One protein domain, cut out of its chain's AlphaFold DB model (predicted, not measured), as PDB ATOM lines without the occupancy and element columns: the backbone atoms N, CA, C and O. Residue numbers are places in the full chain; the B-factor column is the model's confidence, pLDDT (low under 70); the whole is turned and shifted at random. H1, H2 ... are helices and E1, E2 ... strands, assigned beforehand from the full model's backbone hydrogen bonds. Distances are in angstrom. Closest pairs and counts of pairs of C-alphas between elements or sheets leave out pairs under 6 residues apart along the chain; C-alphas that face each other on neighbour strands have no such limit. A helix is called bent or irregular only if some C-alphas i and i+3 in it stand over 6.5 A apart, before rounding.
ATOM      1  N   LEU A 156     138.631 162.886 157.528       81.38
ATOM      2  CA  LEU A 156     138.037 162.882 156.191       81.38
ATOM      3  C   LEU A 156     136.809 161.968 156.132       81.38
ATOM      4  O   LEU A 156     136.774 160.900 156.744       81.38
ATOM      5  N   THR A 157     135.798 162.390 155.369       83.06
ATOM      6  CA  THR A 157     134.508 161.689 155.232       83.06
ATOM      7  C   THR A 157     134.224 161.279 153.791       83.06
ATOM      8  O   THR A 157     134.994 161.599 152.890       83.06
ATOM      9  N   GLY A 158     133.094 160.606 153.535       75.12
ATOM     10  CA  GLY A 158     132.695 160.178 152.183       75.12
ATOM     11  C   GLY A 158     132.549 161.316 151.161       75.12
ATOM     12  O   GLY A 158     132.390 161.056 149.972       75.12
ATOM     13  N   ARG A 159     132.675 162.578 151.593       80.25
ATOM     14  CA  ARG A 159     132.814 163.746 150.714       80.25
ATOM     15  C   ARG A 159     134.066 163.708 149.839       80.25
ATOM     16  O   ARG A 159     134.031 164.265 148.750       80.25
ATOM     17  N   VAL A 160     135.127 163.002 150.246       82.12
ATOM     18  CA  VAL A 160     136.297 162.771 149.372       82.12
ATOM     19  C   VAL A 160     135.929 161.984 148.114       82.12
ATOM     20  O   VAL A 160     136.676 162.002 147.144       82.12
ATOM     21  N   CYS A 161     134.787 161.293 148.114       85.88
ATOM     22  CA  CYS A 161     134.292 160.521 146.980       85.88
ATOM     23  C   CYS A 161     133.343 161.317 146.078       85.88
ATOM     24  O   CYS A 161     132.832 160.749 145.111       85.88
ATOM     25  N   ASP A 162     133.068 162.588 146.392       84.12
ATOM     26  CA  ASP A 162     132.262 163.468 145.546       84.12
ATOM     27  C   ASP A 162     132.907 163.573 144.147       84.12
ATOM     28  O   ASP A 162     134.130 163.677 144.005       84.12
ATOM     29  N   GLN A 163     132.073 163.451 143.115       88.75
ATOM     30  CA  GLN A 163     132.479 163.431 141.706       88.75
ATOM     31  C   GLN A 163     132.484 164.837 141.080       88.75
ATOM     32  O   GLN A 163     132.753 164.984 139.893       88.75
ATOM     33  N   THR A 164     132.161 165.869 141.863       87.62
ATOM     34  CA  THR A 164     132.264 167.279 141.473       87.62
ATOM     35  C   THR A 164     133.648 167.855 141.794       87.62
ATOM     36  O   THR A 164     134.433 167.258 142.533       87.62
ATOM     37  N   GLU A 165     133.914 169.072 141.309       80.88
ATOM     38  CA  GLU A 165     135.126 169.861 141.603       80.88
ATOM     39  C   GLU A 165     135.398 170.001 143.113       80.88
ATOM     40  O   GLU A 165     136.543 170.009 143.559       80.88
ATOM     41  N   LYS A 166     134.344 170.024 143.943       79.06
ATOM     42  CA  LYS A 166     134.483 170.075 145.408       79.06
ATOM     43  C   LYS A 166     135.177 168.832 145.963       79.06
ATOM     44  O   LYS A 166     135.986 168.938 146.882       79.06
ATOM     45  N   GLY A 167     134.849 167.660 145.422       81.25
ATOM     46  CA  GLY A 167     135.487 166.404 145.802       81.25
ATOM     47  C   GLY A 167     136.923 166.312 145.300       81.25
ATOM     48  O   GLY A 167     137.780 165.805 146.017       81.25
ATOM     49  N   GLU A 168     137.192 166.828 144.101       84.31
ATOM     50  CA  GLU A 168     138.544 166.903 143.534       84.31
ATOM     51  C   GLU A 168     139.462 167.774 144.390       84.31
ATOM     52  O   GLU A 168     140.461 167.271 144.899       84.31
ATOM     53  N   ARG A 169     139.047 169.007 144.695       82.94
ATOM     54  CA  ARG A 169     139.800 169.909 145.574       82.94
ATOM     55  C   ARG A 169     140.039 169.321 146.964       82.94
ATOM     56  O   ARG A 169     141.104 169.502 147.544       82.94
ATOM     57  N   LEU A 170     139.065 168.591 147.516       80.81
ATOM     58  CA  LEU A 170     139.236 167.919 148.805       80.81
ATOM     59  C   LEU A 170     140.267 166.780 148.731       80.81
ATOM     60  O   LEU A 170     141.002 166.575 149.693       80.81
ATOM     61  N   ARG A 171     140.339 166.044 147.614       85.12
ATOM     62  CA  ARG A 171     141.366 165.012 147.391       85.12
ATOM     63  C   ARG A 171     142.756 165.625 147.220       85.12
ATOM     64  O   ARG A 171     143.705 165.095 147.790       85.12
ATOM     65  N   GLU A 172     142.867 166.745 146.510       86.38
ATOM     66  CA  GLU A 172     144.117 167.512 146.389       86.38
ATOM     67  C   GLU A 172     144.592 168.018 147.753       86.38
ATOM     68  O   GLU A 172     145.731 167.771 148.145       86.38
ATOM     69  N   LEU A 173     143.696 168.637 148.531       81.06
ATOM     70  CA  LEU A 173     143.997 169.074 149.891       81.06
ATOM     71  C   LEU A 173     144.407 167.890 150.775       81.06
ATOM     72  O   LEU A 173     145.383 167.983 151.515       81.06
ATOM     73  N   ALA A 174     143.706 166.758 150.675       84.75
ATOM     74  CA  ALA A 174     144.026 165.563 151.447       84.75
ATOM     75  C   ALA A 174     145.430 165.012 151.160       84.75
ATOM     76  O   ALA A 174     146.057 164.471 152.069       84.75
ATOM     77  N   ALA A 175     145.948 165.189 149.939       88.69
ATOM     78  CA  ALA A 175     147.309 164.799 149.580       88.69
ATOM     79  C   ALA A 175     148.390 165.655 150.273       88.69
ATOM     80  O   ALA A 175     149.534 165.220 150.382       88.69
ATOM     81  N   THR A 176     148.038 166.842 150.781       86.19
ATOM     82  CA  THR A 176     148.947 167.702 151.566       86.19
ATOM     83  C   THR A 176     148.995 167.335 153.055       86.19
ATOM     84  O   THR A 176     149.879 167.797 153.779       86.19
ATOM     85  N   ILE A 177     148.062 166.500 153.527       84.69
ATOM     86  CA  ILE A 177     147.960 166.114 154.937       84.69
ATOM     87  C   ILE A 177     148.954 164.980 155.229       84.69
ATOM     88  O   ILE A 177     148.916 163.949 154.553       84.69
ATOM     89  N   PRO A 178     149.800 165.100 156.269       85.44
ATOM     90  CA  PRO A 178     150.648 164.001 156.711       85.44
ATOM     91  C   PRO A 178     149.833 162.735 157.018       85.44
ATOM     92  O   PRO A 178     148.807 162.781 157.700       85.44
ATOM     93  N   ALA A 179     150.291 161.578 156.531       85.38
ATOM     94  CA  ALA A 179     149.553 160.319 156.667       85.38
ATOM     95  C   ALA A 179     149.346 159.883 158.132       85.38
ATOM     96  O   ALA A 179     148.376 159.196 158.443       85.38
ATOM     97  N   ASP A 180     150.227 160.300 159.042       82.38
ATOM     98  CA  ASP A 180     150.145 160.105 160.495       82.38
ATOM     99  C   ASP A 180     149.182 161.084 161.194       82.38
ATOM    100  O   ASP A 180     148.951 160.976 162.396       82.38
ATOM    101  N   ARG A 181     148.572 162.012 160.446       81.62
ATOM    102  CA  ARG A 181     147.536 162.942 160.915       81.62
ATOM    103  C   ARG A 181     146.168 162.686 160.292       81.62
ATOM    104  O   ARG A 181     145.222 163.390 160.615       81.62
ATOM    105  N   LEU A 182     146.012 161.669 159.446       82.62
ATOM    106  CA  LEU A 182     144.735 161.357 158.797       82.62
ATOM    107  C   LEU A 182     143.881 160.371 159.599       82.62
ATOM    108  O   LEU A 182     144.358 159.323 160.032       82.62
ATOM    109  N   ILE A 183     142.588 160.665 159.722       84.94
ATOM    110  CA  ILE A 183     141.568 159.757 160.261       84.94
ATOM    111  C   ILE A 183     140.403 159.687 159.273       84.94
ATOM    112  O   ILE A 183     140.042 160.683 158.653       84.94
ATOM    113  N   LEU A 184     139.795 158.509 159.123       82.12
ATOM    114  CA  LEU A 184     138.634 158.316 158.254       82.12
ATOM    115  C   LEU A 184     137.377 158.149 159.100       82.12
ATOM    116  O   LEU A 184     137.357 157.366 160.048       82.12
ATOM    117  N   ALA A 185     136.307 158.842 158.724       84.69
ATOM    118  CA  ALA A 185     134.999 158.686 159.338       84.69
ATOM    119  C   ALA A 185     133.933 158.518 158.262       84.69
ATOM    120  O   ALA A 185     133.896 159.245 157.276       84.69
ATOM    121  N   SER A 186     133.002 157.589 158.458       77.88
ATOM    122  CA  SER A 186     131.915 157.426 157.492       77.88
ATOM    123  C   SER A 186     130.940 158.609 157.519       77.88
ATOM    124  O   SER A 186     130.242 158.832 156.540       77.88
ATOM    125  N   ASP A 187     130.860 159.333 158.641       79.12
ATOM    126  CA  ASP A 187     129.820 160.335 158.934       79.12
ATOM    127  C   ASP A 187     128.393 159.800 158.713       79.12
ATOM    128  O   ASP A 187     127.435 160.507 158.398       79.12
ATOM    129  N   SER A 188     128.236 158.483 158.875       77.75
ATOM    130  CA  SER A 188     126.952 157.840 158.657       77.75
ATOM    131  C   SER A 188     125.905 158.439 159.588       77.75
ATOM    132  O   SER A 188     126.178 158.686 160.762       77.75
ATOM    133  N   PRO A 189     124.662 158.613 159.135       77.94
ATOM    134  CA  PRO A 189     124.066 158.191 157.879       77.94
ATOM    135  C   PRO A 189     124.179 159.184 156.724       77.94
ATOM    136  O   PRO A 189     123.512 158.991 155.707       77.94
ATOM    137  N   PHE A 190     124.960 160.243 156.890       79.25
ATOM    138  CA  PHE A 190     125.200 161.243 155.863       79.25
ATOM    139  C   PHE A 190     126.455 160.889 155.063       79.25
ATOM    140  O   PHE A 190     127.099 159.876 155.326       79.25
ATOM    141  N   ALA A 191     126.775 161.712 154.064       78.12
ATOM    142  CA  ALA A 191     127.995 161.597 153.265       78.12
ATOM    143  C   ALA A 191     128.221 160.200 152.647       78.12
ATOM    144  O   ALA A 191     129.330 159.669 152.700       78.12
ATOM    145  N   THR A 192     127.178 159.593 152.063       89.12
ATOM    146  CA  THR A 192     127.323 158.338 151.306       89.12
ATOM    147  C   THR A 192     128.375 158.519 150.201       89.12
ATOM    148  O   THR A 192     128.239 159.458 149.411       89.12
ATOM    149  N   PRO A 193     129.414 157.666 150.121       90.25
ATOM    150  CA  PRO A 193     130.426 157.753 149.071       90.25
ATOM    151  C   PRO A 193     129.813 157.671 147.666       90.25
ATOM    152  O   PRO A 193     129.036 156.765 147.369       90.25
ATOM    153  N   GLN A 194     130.149 158.624 146.790       93.31
ATOM    154  CA  GLN A 194     129.546 158.716 145.449       93.31
ATOM    155  C   GLN A 194     130.236 157.838 144.391       93.31
ATOM    156  O   GLN A 194     129.719 157.700 143.281       93.31
ATOM    157  N   ASN A 195     131.347 157.191 144.755       93.19
ATOM    158  CA  ASN A 195     132.051 156.180 143.959       93.19
ATOM    159  C   ASN A 195     131.501 154.751 144.150       93.19
ATOM    160  O   ASN A 195     132.125 153.799 143.695       93.19
ATOM    161  N   ILE A 196     130.374 154.581 144.848       94.75
ATOM    162  CA  ILE A 196     129.702 153.283 144.977       94.75
ATOM    163  C   ILE A 196     128.966 152.968 143.668       94.75
ATOM    164  O   ILE A 196     128.096 153.735 143.251       94.75
ATOM    165  N   ASP A 197     129.278 151.821 143.059       93.56
ATOM    166  CA  ASP A 197     128.653 151.371 141.805       93.56
ATOM    167  C   ASP A 197     127.169 151.015 141.977       93.56
ATOM    168  O   ASP A 197     126.341 151.283 141.102       93.56
ATOM    169  N   ASP A 198     126.809 150.420 143.119       94.31
ATOM    170  CA  ASP A 198     125.420 150.092 143.436       94.31
ATOM    171  C   ASP A 198     124.619 151.374 143.715       94.31
ATOM    172  O   ASP A 198     124.754 152.025 144.756       94.31
ATOM    173  N   VAL A 199     123.737 151.719 142.775       91.69
ATOM    174  CA  VAL A 199     122.892 152.918 142.838       91.69
ATOM    175  C   VAL A 199     122.001 152.932 144.082       91.69
ATOM    176  O   VAL A 199     121.827 153.989 144.688       91.69
ATOM    177  N   PHE A 200     121.473 151.782 144.516       90.88
ATOM    178  CA  PHE A 200     120.614 151.718 145.699       90.88
ATOM    179  C   PHE A 200     121.395 151.994 146.981       90.88
ATOM    180  O   PHE A 200     120.865 152.636 147.891       90.88
ATOM    181  N   MET A 201     122.644 151.528 147.063       90.25
ATOM    182  CA  MET A 201     123.523 151.870 148.180       90.25
ATOM    183  C   MET A 201     123.927 153.344 148.136       90.25
ATOM    184  O   MET A 201     123.846 154.020 149.162       90.25
ATOM    185  N   ARG A 202     124.306 153.856 146.959       92.62
ATOM    186  CA  ARG A 202     124.777 155.235 146.769       92.62
ATOM    187  C   ARG A 202     123.714 156.294 147.074       92.62
ATOM    188  O   ARG A 202     124.022 157.307 147.698       92.62
ATOM    189  N   GLU A 203     122.471 156.060 146.663       89.50
ATOM    190  CA  GLU A 203     121.326 156.945 146.946       89.50
ATOM    191  C   GLU A 203     120.694 156.674 148.324       89.50
ATOM    192  O   GLU A 203     119.805 157.398 148.783       89.50
ATOM    193  N   GLY A 204     121.135 155.604 148.985       87.62
ATOM    194  CA  GLY A 204     120.645 155.159 150.275       87.62
ATOM    195  C   GLY A 204     121.243 155.905 151.466       87.62
ATOM    196  O   GLY A 204     122.045 156.836 151.368       87.62
ATOM    197  N   ARG A 205     120.827 155.450 152.650       86.19
ATOM    198  CA  ARG A 205     121.370 155.886 153.937       86.19
ATOM    199  C   ARG A 205     122.813 155.392 154.063       86.19
ATOM    200  O   ARG A 205     123.040 154.195 153.912       86.19
ATOM    201  N   ASN A 206     123.756 156.268 154.409       84.44
ATOM    202  CA  ASN A 206     125.136 155.833 154.600       84.44
ATOM    203  C   ASN A 206     125.279 154.913 155.827       84.44
ATOM    204  O   ASN A 206     124.559 155.060 156.823       84.44
ATOM    205  N   GLU A 207     126.256 154.013 155.789       85.19
ATOM    206  CA  GLU A 207     126.593 153.101 156.882       85.19
ATOM    207  C   GLU A 207     128.118 152.946 157.028       85.19
ATOM    208  O   GLU A 207     128.843 153.151 156.055       85.19
ATOM    209  N   PRO A 208     128.639 152.571 158.215       79.62
ATOM    210  CA  PRO A 208     130.070 152.352 158.425       79.62
ATOM    211  C   PRO A 208     130.678 151.316 157.476       79.62
ATOM    212  O   PRO A 208     131.852 151.424 157.145       79.62
ATOM    213  N   SER A 209     129.886 150.361 156.974       83.06
ATOM    214  CA  SER A 209     130.318 149.403 155.947       83.06
ATOM    215  C   SER A 209     130.734 150.059 154.627       83.06
ATOM    216  O   SER A 209     131.348 149.395 153.802       83.06
ATOM    217  N   ASN A 210     130.429 151.344 154.423       86.38
ATOM    218  CA  ASN A 210     130.842 152.093 153.240       86.38
ATOM    219  C   ASN A 210     132.211 152.781 153.407       86.38
ATOM    220  O   ASN A 210     132.706 153.382 152.457       86.38
ATOM    221  N   LEU A 211     132.842 152.698 154.586       84.44
ATOM    222  CA  LEU A 211     134.173 153.264 154.828       84.44
ATOM    223  C   LEU A 211     135.262 152.743 153.858       84.44
ATOM    224  O   LEU A 211     136.103 153.552 153.469       84.44
ATOM    225  N   PRO A 212     135.247 151.474 153.389       87.75
ATOM    226  CA  PRO A 212     136.195 151.007 152.375       87.75
ATOM    227  C   PRO A 212     136.149 151.804 151.063       87.75
ATOM    228  O   PRO A 212     137.194 152.064 150.484       87.75
ATOM    229  N   TYR A 213     134.979 152.289 150.625       91.12
ATOM    230  CA  TYR A 213     134.891 153.117 149.411       91.12
ATOM    231  C   TYR A 213     135.587 154.475 149.573       91.12
ATOM    232  O   TYR A 213     136.151 154.994 148.609       91.12
ATOM    233  N   LEU A 214     135.556 155.036 150.788       88.06
ATOM    234  CA  LEU A 214     136.308 156.237 151.157       88.06
ATOM    235  C   LEU A 214     137.811 155.941 151.120       88.06
ATOM    236  O   LEU A 214     138.563 156.674 150.480       88.06
ATOM    237  N   LEU A 215     138.230 154.841 151.755       88.94
ATOM    238  CA  LEU A 215     139.620 154.391 151.771       88.94
ATOM    239  C   LEU A 215     140.180 154.232 150.350       88.94
ATOM    240  O   LEU A 215     141.246 154.774 150.081       88.94
ATOM    241  N   THR A 216     139.464 153.555 149.447       92.00
ATOM    242  CA  THR A 216     139.875 153.371 148.044       92.00
ATOM    243  C   THR A 216     140.058 154.705 147.322       92.00
ATOM    244  O   THR A 216     141.084 154.927 146.680       92.00
ATOM    245  N   ALA A 217     139.094 155.626 147.446       89.56
ATOM    246  CA  ALA A 217     139.178 156.934 146.796       89.56
ATOM    247  C   ALA A 217     140.369 157.758 147.310       89.56
ATOM    248  O   ALA A 217     141.071 158.398 146.528       89.56
ATOM    249  N   LEU A 218     140.615 157.719 148.621       88.00
ATOM    250  CA  LEU A 218     141.714 158.446 149.242       88.00
ATOM    251  C   LEU A 218     143.074 157.803 148.929       88.00
ATOM    252  O   LEU A 218     144.020 158.508 148.607       88.00
ATOM    253  N   ALA A 219     143.173 156.476 148.954       91.31
ATOM    254  CA  ALA A 219     144.385 155.741 148.591       91.31
ATOM    255  C   ALA A 219     144.837 156.068 147.161       91.31
ATOM    256  O   ALA A 219     146.013 156.360 146.938       91.31
ATOM    257  N   ALA A 220     143.890 156.110 146.218       93.12
ATOM    258  CA  ALA A 220     144.150 156.523 144.843       93.12
ATOM    259  C   ALA A 220     144.650 157.975 144.754       93.12
ATOM    260  O   ALA A 220     145.616 158.237 144.043       93.12
ATOM    261  N   ALA A 221     144.040 158.899 145.505       89.31
ATOM    262  CA  ALA A 221     144.454 160.304 145.534       89.31
ATOM    263  C   ALA A 221     145.861 160.508 146.123       89.31
ATOM    264  O   ALA A 221     146.617 161.342 145.636       89.31
ATOM    265  N   LEU A 222     146.225 159.733 147.150       89.12
ATOM    266  CA  LEU A 222     147.521 159.827 147.833       89.12
ATOM    267  C   LEU A 222     148.624 158.993 147.159       89.12
ATOM    268  O   LEU A 222     149.780 159.067 147.570       89.12
ATOM    269  N   GLY A 223     148.288 158.160 146.166       93.31
ATOM    270  CA  GLY A 223     149.234 157.218 145.561       93.31
ATOM    271  C   GLY A 223     149.746 156.152 146.539       93.31
ATOM    272  O   GLY A 223     150.858 155.649 146.375       93.31
ATOM    273  N   LEU A 224     148.960 155.815 147.567       91.50
ATOM    274  CA  LEU A 224     149.314 154.838 148.599       91.50
ATOM    275  C   LEU A 224     148.524 153.533 148.426       91.50
ATOM    276  O   LEU A 224     147.353 153.571 148.053       91.50
ATOM    277  N   PRO A 225     149.098 152.365 148.761       94.12
ATOM    278  CA  PRO A 225     148.334 151.127 148.879       94.12
ATOM    279  C   PRO A 225     147.222 151.247 149.932       94.12
ATOM    280  O   PRO A 225     147.471 151.700 151.052       94.12
ATOM    281  N   GLU A 226     146.019 150.753 149.623       89.56
ATOM    282  CA  GLU A 226     144.870 150.790 150.545       89.56
ATOM    283  C   GLU A 226     145.195 150.185 151.915       89.56
ATOM    284  O   GLU A 226     144.868 150.769 152.946       89.56
ATOM    285  N   ALA A 227     145.903 149.051 151.944       84.75
ATOM    286  CA  ALA A 227     146.303 148.392 153.185       84.75
ATOM    287  C   ALA A 227     147.221 149.271 154.056       84.75
ATOM    288  O   ALA A 227     147.100 149.270 155.281       84.75
ATOM    289  N   GLN A 228     148.118 150.046 153.435       87.75
ATOM    290  CA  GLN A 228     149.012 150.960 154.149       87.75
ATOM    291  C   GLN A 228     148.226 152.132 154.744       87.75
ATOM    292  O   GLN A 228     148.408 152.458 155.919       87.75
ATOM    293  N   LEU A 229     147.327 152.734 153.960       86.56
ATOM    294  CA  LEU A 229     146.488 153.840 154.419       86.56
ATOM    295  C   LEU A 229     145.494 153.392 155.501       86.56
ATOM    296  O   LEU A 229     145.294 154.100 156.487       86.56
ATOM    297  N   ALA A 230     144.923 152.191 155.376       82.19
ATOM    298  CA  ALA A 230     144.049 151.603 156.387       82.19
ATOM    299  C   ALA A 230     144.791 151.391 157.709       82.19
ATOM    300  O   ALA A 230     144.301 151.780 158.766       82.19
ATOM    301  N   ALA A 231     145.999 150.821 157.661       79.12
ATOM    302  CA  ALA A 231     146.814 150.613 158.852       79.12
ATOM    303  C   ALA A 231     147.226 151.940 159.511       79.12
ATOM    304  O   ALA A 231     147.177 152.049 160.735       79.12
ATOM    305  N   ALA A 232     147.605 152.947 158.716       82.50
ATOM    306  CA  ALA A 232     147.969 154.270 159.216       82.50
ATOM    307  C   ALA A 232     146.776 154.977 159.873       82.50
ATOM    308  O   ALA A 232     146.845 155.323 161.045       82.50
ATOM    309  N   THR A 233     145.653 155.105 159.169       81.81
ATOM    310  CA  THR A 233     144.457 155.794 159.684       81.81
ATOM    311  C   THR A 233     143.838 155.075 160.881       81.81
ATOM    312  O   THR A 233     143.393 155.727 161.824       81.81
ATOM    313  N   ARG A 234     143.881 153.734 160.906       78.25
ATOM    314  CA  ARG A 234     143.499 152.947 162.083       78.25
ATOM    315  C   ARG A 234     144.431 153.222 163.256       78.25
ATOM    316  O   ARG A 234     143.938 153.450 164.353       78.25
ATOM    317  N   ARG A 235     145.752 153.215 163.045       81.06
ATOM    318  CA  ARG A 235     146.724 153.548 164.097       81.06
ATOM    319  C   ARG A 235     146.468 154.947 164.642       81.06
ATOM    320  O   ARG A 235     146.395 155.092 165.847       81.06
ATOM    321  N   ASN A 236     146.253 155.931 163.776       81.69
ATOM    322  CA  ASN A 236     145.988 157.316 164.160       81.69
ATOM    323  C   ASN A 236     144.716 157.444 165.010       81.69
ATOM    324  O   ASN A 236     144.741 158.060 166.072       81.69
ATOM    325  N   ALA A 237     143.616 156.823 164.565       76.19
ATOM    326  CA  ALA A 237     142.361 156.799 165.310       76.19
ATOM    327  C   ALA A 237     142.528 156.120 166.675       76.19
ATOM    328  O   ALA A 237     141.986 156.593 167.668       76.19
ATOM    329  N   LEU A 238     143.306 155.037 166.721       70.12
ATOM    330  CA  LEU A 238     143.657 154.368 167.960       70.12
ATOM    331  C   LEU A 238     144.492 155.270 168.869       70.12
ATOM    332  O   LEU A 238     144.058 155.551 169.966       70.12
ATOM    333  N   THR A 239     145.606 155.821 168.401       73.25
ATOM    334  CA  THR A 239     146.466 156.718 169.185       73.25
ATOM    335  C   THR A 239     145.720 157.913 169.776       73.25
ATOM    336  O   THR A 239     146.055 158.345 170.874       73.25
ATOM    337  N   VAL A 240     144.740 158.472 169.055       70.88
ATOM    338  CA  VAL A 240     144.041 159.676 169.518       70.88
ATOM    339  C   VAL A 240     142.845 159.379 170.415       70.88
ATOM    340  O   VAL A 240     142.601 160.144 171.336       70.88
ATOM    341  N   LEU A 241     142.079 158.317 170.147       68.12
ATOM    342  CA  LEU A 241     140.858 157.997 170.901       68.12
ATOM    343  C   LEU A 241     141.124 157.044 172.065       68.12
ATOM    344  O   LEU A 241     140.320 156.945 172.982       68.12
ATOM    345  N   PHE A 242     142.218 156.302 171.986       60.25
ATOM    346  CA  PHE A 242     142.511 155.168 172.834       60.25
ATOM    347  C   PHE A 242     143.937 155.312 173.359       60.25
ATOM    348  O   PHE A 242     144.860 155.728 172.660       60.25
ATOM    349  N   THR A 243     144.142 154.962 174.620       46.12
ATOM    350  CA  THR A 243     145.495 154.833 175.157       46.12
ATOM    351  C   THR A 243     146.166 153.592 174.555       46.12
ATOM    352  O   THR A 243     145.468 152.681 174.119       46.12
ATOM    353  N   GLU A 244     147.503 153.476 174.531       35.81
ATOM    354  CA  GLU A 244     148.171 152.251 174.025       35.81
ATOM    355  C   GLU A 244     147.618 150.957 174.668       35.81
ATOM    356  O   GLU A 244     147.550 149.917 174.010       35.81
ATOM    357  N   ALA A 245     147.121 151.039 175.909       33.38
ATOM    358  CA  ALA A 245     146.488 149.944 176.641       33.38
ATOM    359  C   ALA A 245     145.113 149.502 176.088       33.38
ATOM    360  O   ALA A 245     144.726 148.354 176.280       33.38
ATOM    361  N   ASP A 246     144.405 150.366 175.364       35.56
ATOM    362  CA  ASP A 246     143.095 150.101 174.753       35.56
ATOM    363  C   ASP A 246     143.214 149.498 173.330       35.56
ATOM    364  O   ASP A 246     142.227 149.074 172.725       35.56
ATOM    365  N   THR A 247     144.427 149.476 172.758       31.42
ATOM    366  CA  THR A 247     144.673 149.136 171.341       31.42
ATOM    367  C   THR A 247     145.023 147.668 171.077       31.42
ATOM    368  O   THR A 247     145.030 147.242 169.915       31.42
ATOM    369  N   PHE A 248     145.259 146.876 172.130       29.70
ATOM    370  CA  PHE A 248     145.515 145.439 172.035       29.70
ATOM    371  C   PHE A 248     144.269 144.634 172.431       29.70
ATOM    372  O   PHE A 248     143.846 144.699 173.583       29.70
ATOM    373  N   PRO A 249     143.673 143.843 171.519       30.77
ATOM    374  CA  PRO A 249     142.600 142.935 171.894       30.77
ATOM    375  C   PRO A 249     143.133 141.863 172.854       30.77
ATOM    376  O   PRO A 249     144.206 141.294 172.635       30.77
ATOM    377  N   LEU A 281     128.946 171.422 155.842       26.39
ATOM    378  CA  LEU A 281     130.141 170.576 156.092       26.39
ATOM    379  C   LEU A 281     130.488 170.455 157.592       26.39
ATOM    380  O   LEU A 281     130.024 171.290 158.363       26.39
ATOM    381  N   CYS A 282     131.302 169.456 157.987       24.38
ATOM    382  CA  CYS A 282     131.893 169.346 159.333       24.38
ATOM    383  C   CYS A 282     133.232 168.562 159.363       24.38
ATOM    384  O   CYS A 282     133.291 167.471 158.794       24.38
ATOM    385  N   SER A 283     134.275 169.109 160.011       24.61
ATOM    386  CA  SER A 283     135.668 168.603 160.148       24.61
ATOM    387  C   SER A 283     136.126 168.587 161.623       24.61
ATOM    388  O   SER A 283     135.738 169.494 162.350       24.61
ATOM    389  N   MET A 284     136.928 167.598 162.071       25.94
ATOM    390  CA  MET A 284     137.315 167.397 163.494       25.94
ATOM    391  C   MET A 284     138.833 167.321 163.776       25.94
ATOM    392  O   MET A 284     139.532 166.774 162.928       25.94
ATOM    393  N   HIS A 285     139.312 167.823 164.943       26.67
ATOM    394  CA  HIS A 285     140.734 168.135 165.291       26.67
ATOM    395  C   HIS A 285     141.143 167.874 166.782       26.67
ATOM    396  O   HIS A 285     140.293 168.081 167.639       26.67
ATOM    397  N   PHE A 286     142.420 167.514 167.101       29.34
ATOM    398  CA  PHE A 286     142.966 167.104 168.448       29.34
ATOM    399  C   PHE A 286     144.395 167.672 168.787       29.34
ATOM    400  O   PHE A 286     145.011 168.241 167.906       29.34
ATOM    401  N   LEU A 287     144.992 167.530 169.994       27.34
ATOM    402  CA  LEU A 287     146.391 167.977 170.310       27.34
ATOM    403  C   LEU A 287     147.273 166.848 170.890       27.34
ATOM    404  O   LEU A 287     146.744 165.876 171.421       27.34
ATOM    405  N   SER A 288     148.610 166.996 170.836       30.22
ATOM    406  CA  SER A 288     149.566 165.964 171.300       30.22
ATOM    407  C   SER A 288     150.454 166.313 172.512       30.22
ATOM    408  O   SER A 288     150.745 165.386 173.263       30.22
ATOM    409  N   HIS A 289     150.871 167.567 172.776       34.81
ATOM    410  CA  HIS A 289     151.801 167.931 173.884       34.81
ATOM    411  C   HIS A 289     151.440 169.275 174.584       34.81
ATOM    412  O   HIS A 289     150.839 170.135 173.938       34.81
ATOM    413  N   PRO A 290     151.822 169.500 175.870       33.62
ATOM    414  CA  PRO A 290     151.622 170.775 176.580       33.62
ATOM    415  C   PRO A 290     152.651 171.867 176.200       33.62
ATOM    416  O   PRO A 290     153.823 171.578 175.966       33.62
ATOM    417  N   LEU A 291     152.229 173.138 176.174       35.06
ATOM    418  CA  LEU A 291     153.047 174.297 175.777       35.06
ATOM    419  C   LEU A 291     153.907 174.877 176.927       35.06
ATOM    420  O   LEU A 291     153.533 174.758 178.093       35.06
ATOM    421  N   ALA A 334     153.834 153.489 184.986       49.50
ATOM    422  CA  ALA A 334     154.177 152.073 184.888       49.50
ATOM    423  C   ALA A 334     153.545 151.284 186.047       49.50
ATOM    424  O   ALA A 334     153.839 151.514 187.221       49.50
ATOM    425  N   CYS A 335     152.676 150.339 185.711       46.94
ATOM    426  CA  CYS A 335     152.069 149.400 186.641       46.94
ATOM    427  C   CYS A 335     153.044 148.267 186.975       46.94
ATOM    428  O   CYS A 335     153.797 147.804 186.120       46.94
ATOM    429  N   SER A 336     152.989 147.739 188.201       57.22
ATOM    430  CA  SER A 336     153.830 146.610 188.628       57.22
ATOM    431  C   SER A 336     153.599 145.324 187.822       57.22
ATOM    432  O   SER A 336     154.408 144.407 187.894       57.22
ATOM    433  N   CYS A 337     152.509 145.244 187.051       50.34
ATOM    434  CA  CYS A 337     152.253 144.155 186.108       50.34
ATOM    435  C   CYS A 337     152.945 144.340 184.742       50.34
ATOM    436  O   CYS A 337     152.713 143.543 183.839       50.34
ATOM    437  N   GLY A 338     153.751 145.394 184.569       45.47
ATOM    438  CA  GLY A 338     154.517 145.663 183.350       45.47
ATOM    439  C   GLY A 338     153.804 146.517 182.298       45.47
ATOM    440  O   GLY A 338     154.395 146.783 181.257       45.47
ATOM    441  N   VAL A 339     152.569 146.966 182.550       44.91
ATOM    442  CA  VAL A 339     151.817 147.838 181.628       44.91
ATOM    443  C   VAL A 339     152.125 149.307 181.903       44.91
ATOM    444  O   VAL A 339     152.037 149.754 183.045       44.91
ATOM    445  N   LEU A 340     152.458 150.061 180.856       47.28
ATOM    446  CA  LEU A 340     152.555 151.518 180.893       47.28
ATOM    447  C   LEU A 340     151.180 152.117 180.573       47.28
ATOM    448  O   LEU A 340     150.619 151.831 179.521       47.28
ATOM    449  N   VAL A 341     150.631 152.933 181.473       46.53
ATOM    450  CA  VAL A 341     149.345 153.618 181.256       46.53
ATOM    451  C   VAL A 341     149.617 155.073 180.849       46.53
ATOM    452  O   VAL A 341     150.027 155.834 181.726       46.53
ATOM    453  N   PRO A 342     149.468 155.477 179.568       41.75
ATOM    454  CA  PRO A 342     149.885 156.799 179.082       41.75
ATOM    455  C   PRO A 342     148.987 157.930 179.603       41.75
ATOM    456  O   PRO A 342     147.826 157.704 179.947       41.75
ATOM    457  N   ALA A 343     149.522 159.153 179.667       38.38
ATOM    458  CA  ALA A 343     148.735 160.322 180.038       38.38
ATOM    459  C   ALA A 343     147.726 160.695 178.934       38.38
ATOM    460  O   ALA A 343     148.056 160.641 177.749       38.38
TER     461      ALA A 343
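This is residues 156 to 249, 281 to 291 and 334 to 343 of the 378 residues of the protein "Predicted protein" of Chlamydomonas reinhardtii (UniProt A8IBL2). A small, loosely built cluster of helices has H4 in its middle: H1 packs on H4, H2 meets it near the last residues of both, and H5 makes a corner with it and heads away, with the short strand E1 beside H5. H3, reached by the loop of residues 185 to 198, sits towards one end of the elongated outline, and the separate piece 334 to 343 with E2 makes the other end; the separate piece 281 to 291 is an extended run with no named element. The printed part has 115 residues, with five named helices and two named strands in the order H1 H2 E1 H3 H4 H5 E2, and no two strands pair. The class is mostly helix, though named elements hold 56 of the 115 residues, under half. The whole is only just loose, close to compact, with a radius of gyration of the C-alphas of 16.4 A and spans of 56 by 29 by 27 A.

H1 is residues 158 to 161, beginning at C-alpha 158 at (132.695, 160.178, 152.183). H2 is residues 165 to 175, 15.4 A long, and strand E1 is residues 182 to 184, 6.8 A. H3 is residues 199 to 202. H4, residues 208 to 222, is 21.7 A long and irregular: C-alphas 209 and 212 are 7.1 A apart. H5, residues 226 to 241, is 22.0 A long. Strand E2, residues 340 to 342, ends at C-alpha 342 at (149.885, 156.799, 179.082).

H4 is the hub, touching three helices. H1 touches it, the closest C-alphas being those of Gly 158 and Leu 214, 5.4 A apart. H2 touches H1, with the C-alphas of Val 160 and Gly 167 closest at 5.2 A. H2 touches H4 at residues 218 to 222 of H4 alone, about perpendicular at 73 degrees, with the C-alphas of Ala 175 and Leu 222 closest at 5.3 A. H4 with residues 215 to 219 touches H5 with residues 226 to 230, at a steep tilt of 65 degrees, opposite ways; the closest C-alphas are those of Ala 219 and Glu 226, 5.3 A. The closest C-alphas of E1 and H5 are those of Ile 183 and Thr 233, 4.9 A. H3 touches no helix, and H5 and E2 are apart. Every O i to N i+4 pair is within hydrogen-bond range in H2 and H5, and 8 of 11 in H4; H1 and H3 are too short for such a pair.

The two C-alphas farthest apart are those of Thr 164 and Ser 336, 55.8 A. Residues 250 to 280 are not printed, with 34.2 A between C-alphas 249 and 281; nor are residues 292 to 333, with 24.0 A between C-alphas 291 and 334. The link from E1 to H3 is long, 14 residues. The mean pLDDT of the printed part is 72.9, and it is under 70 in residues 241 to 249, 281 to 291 and 334 to 343.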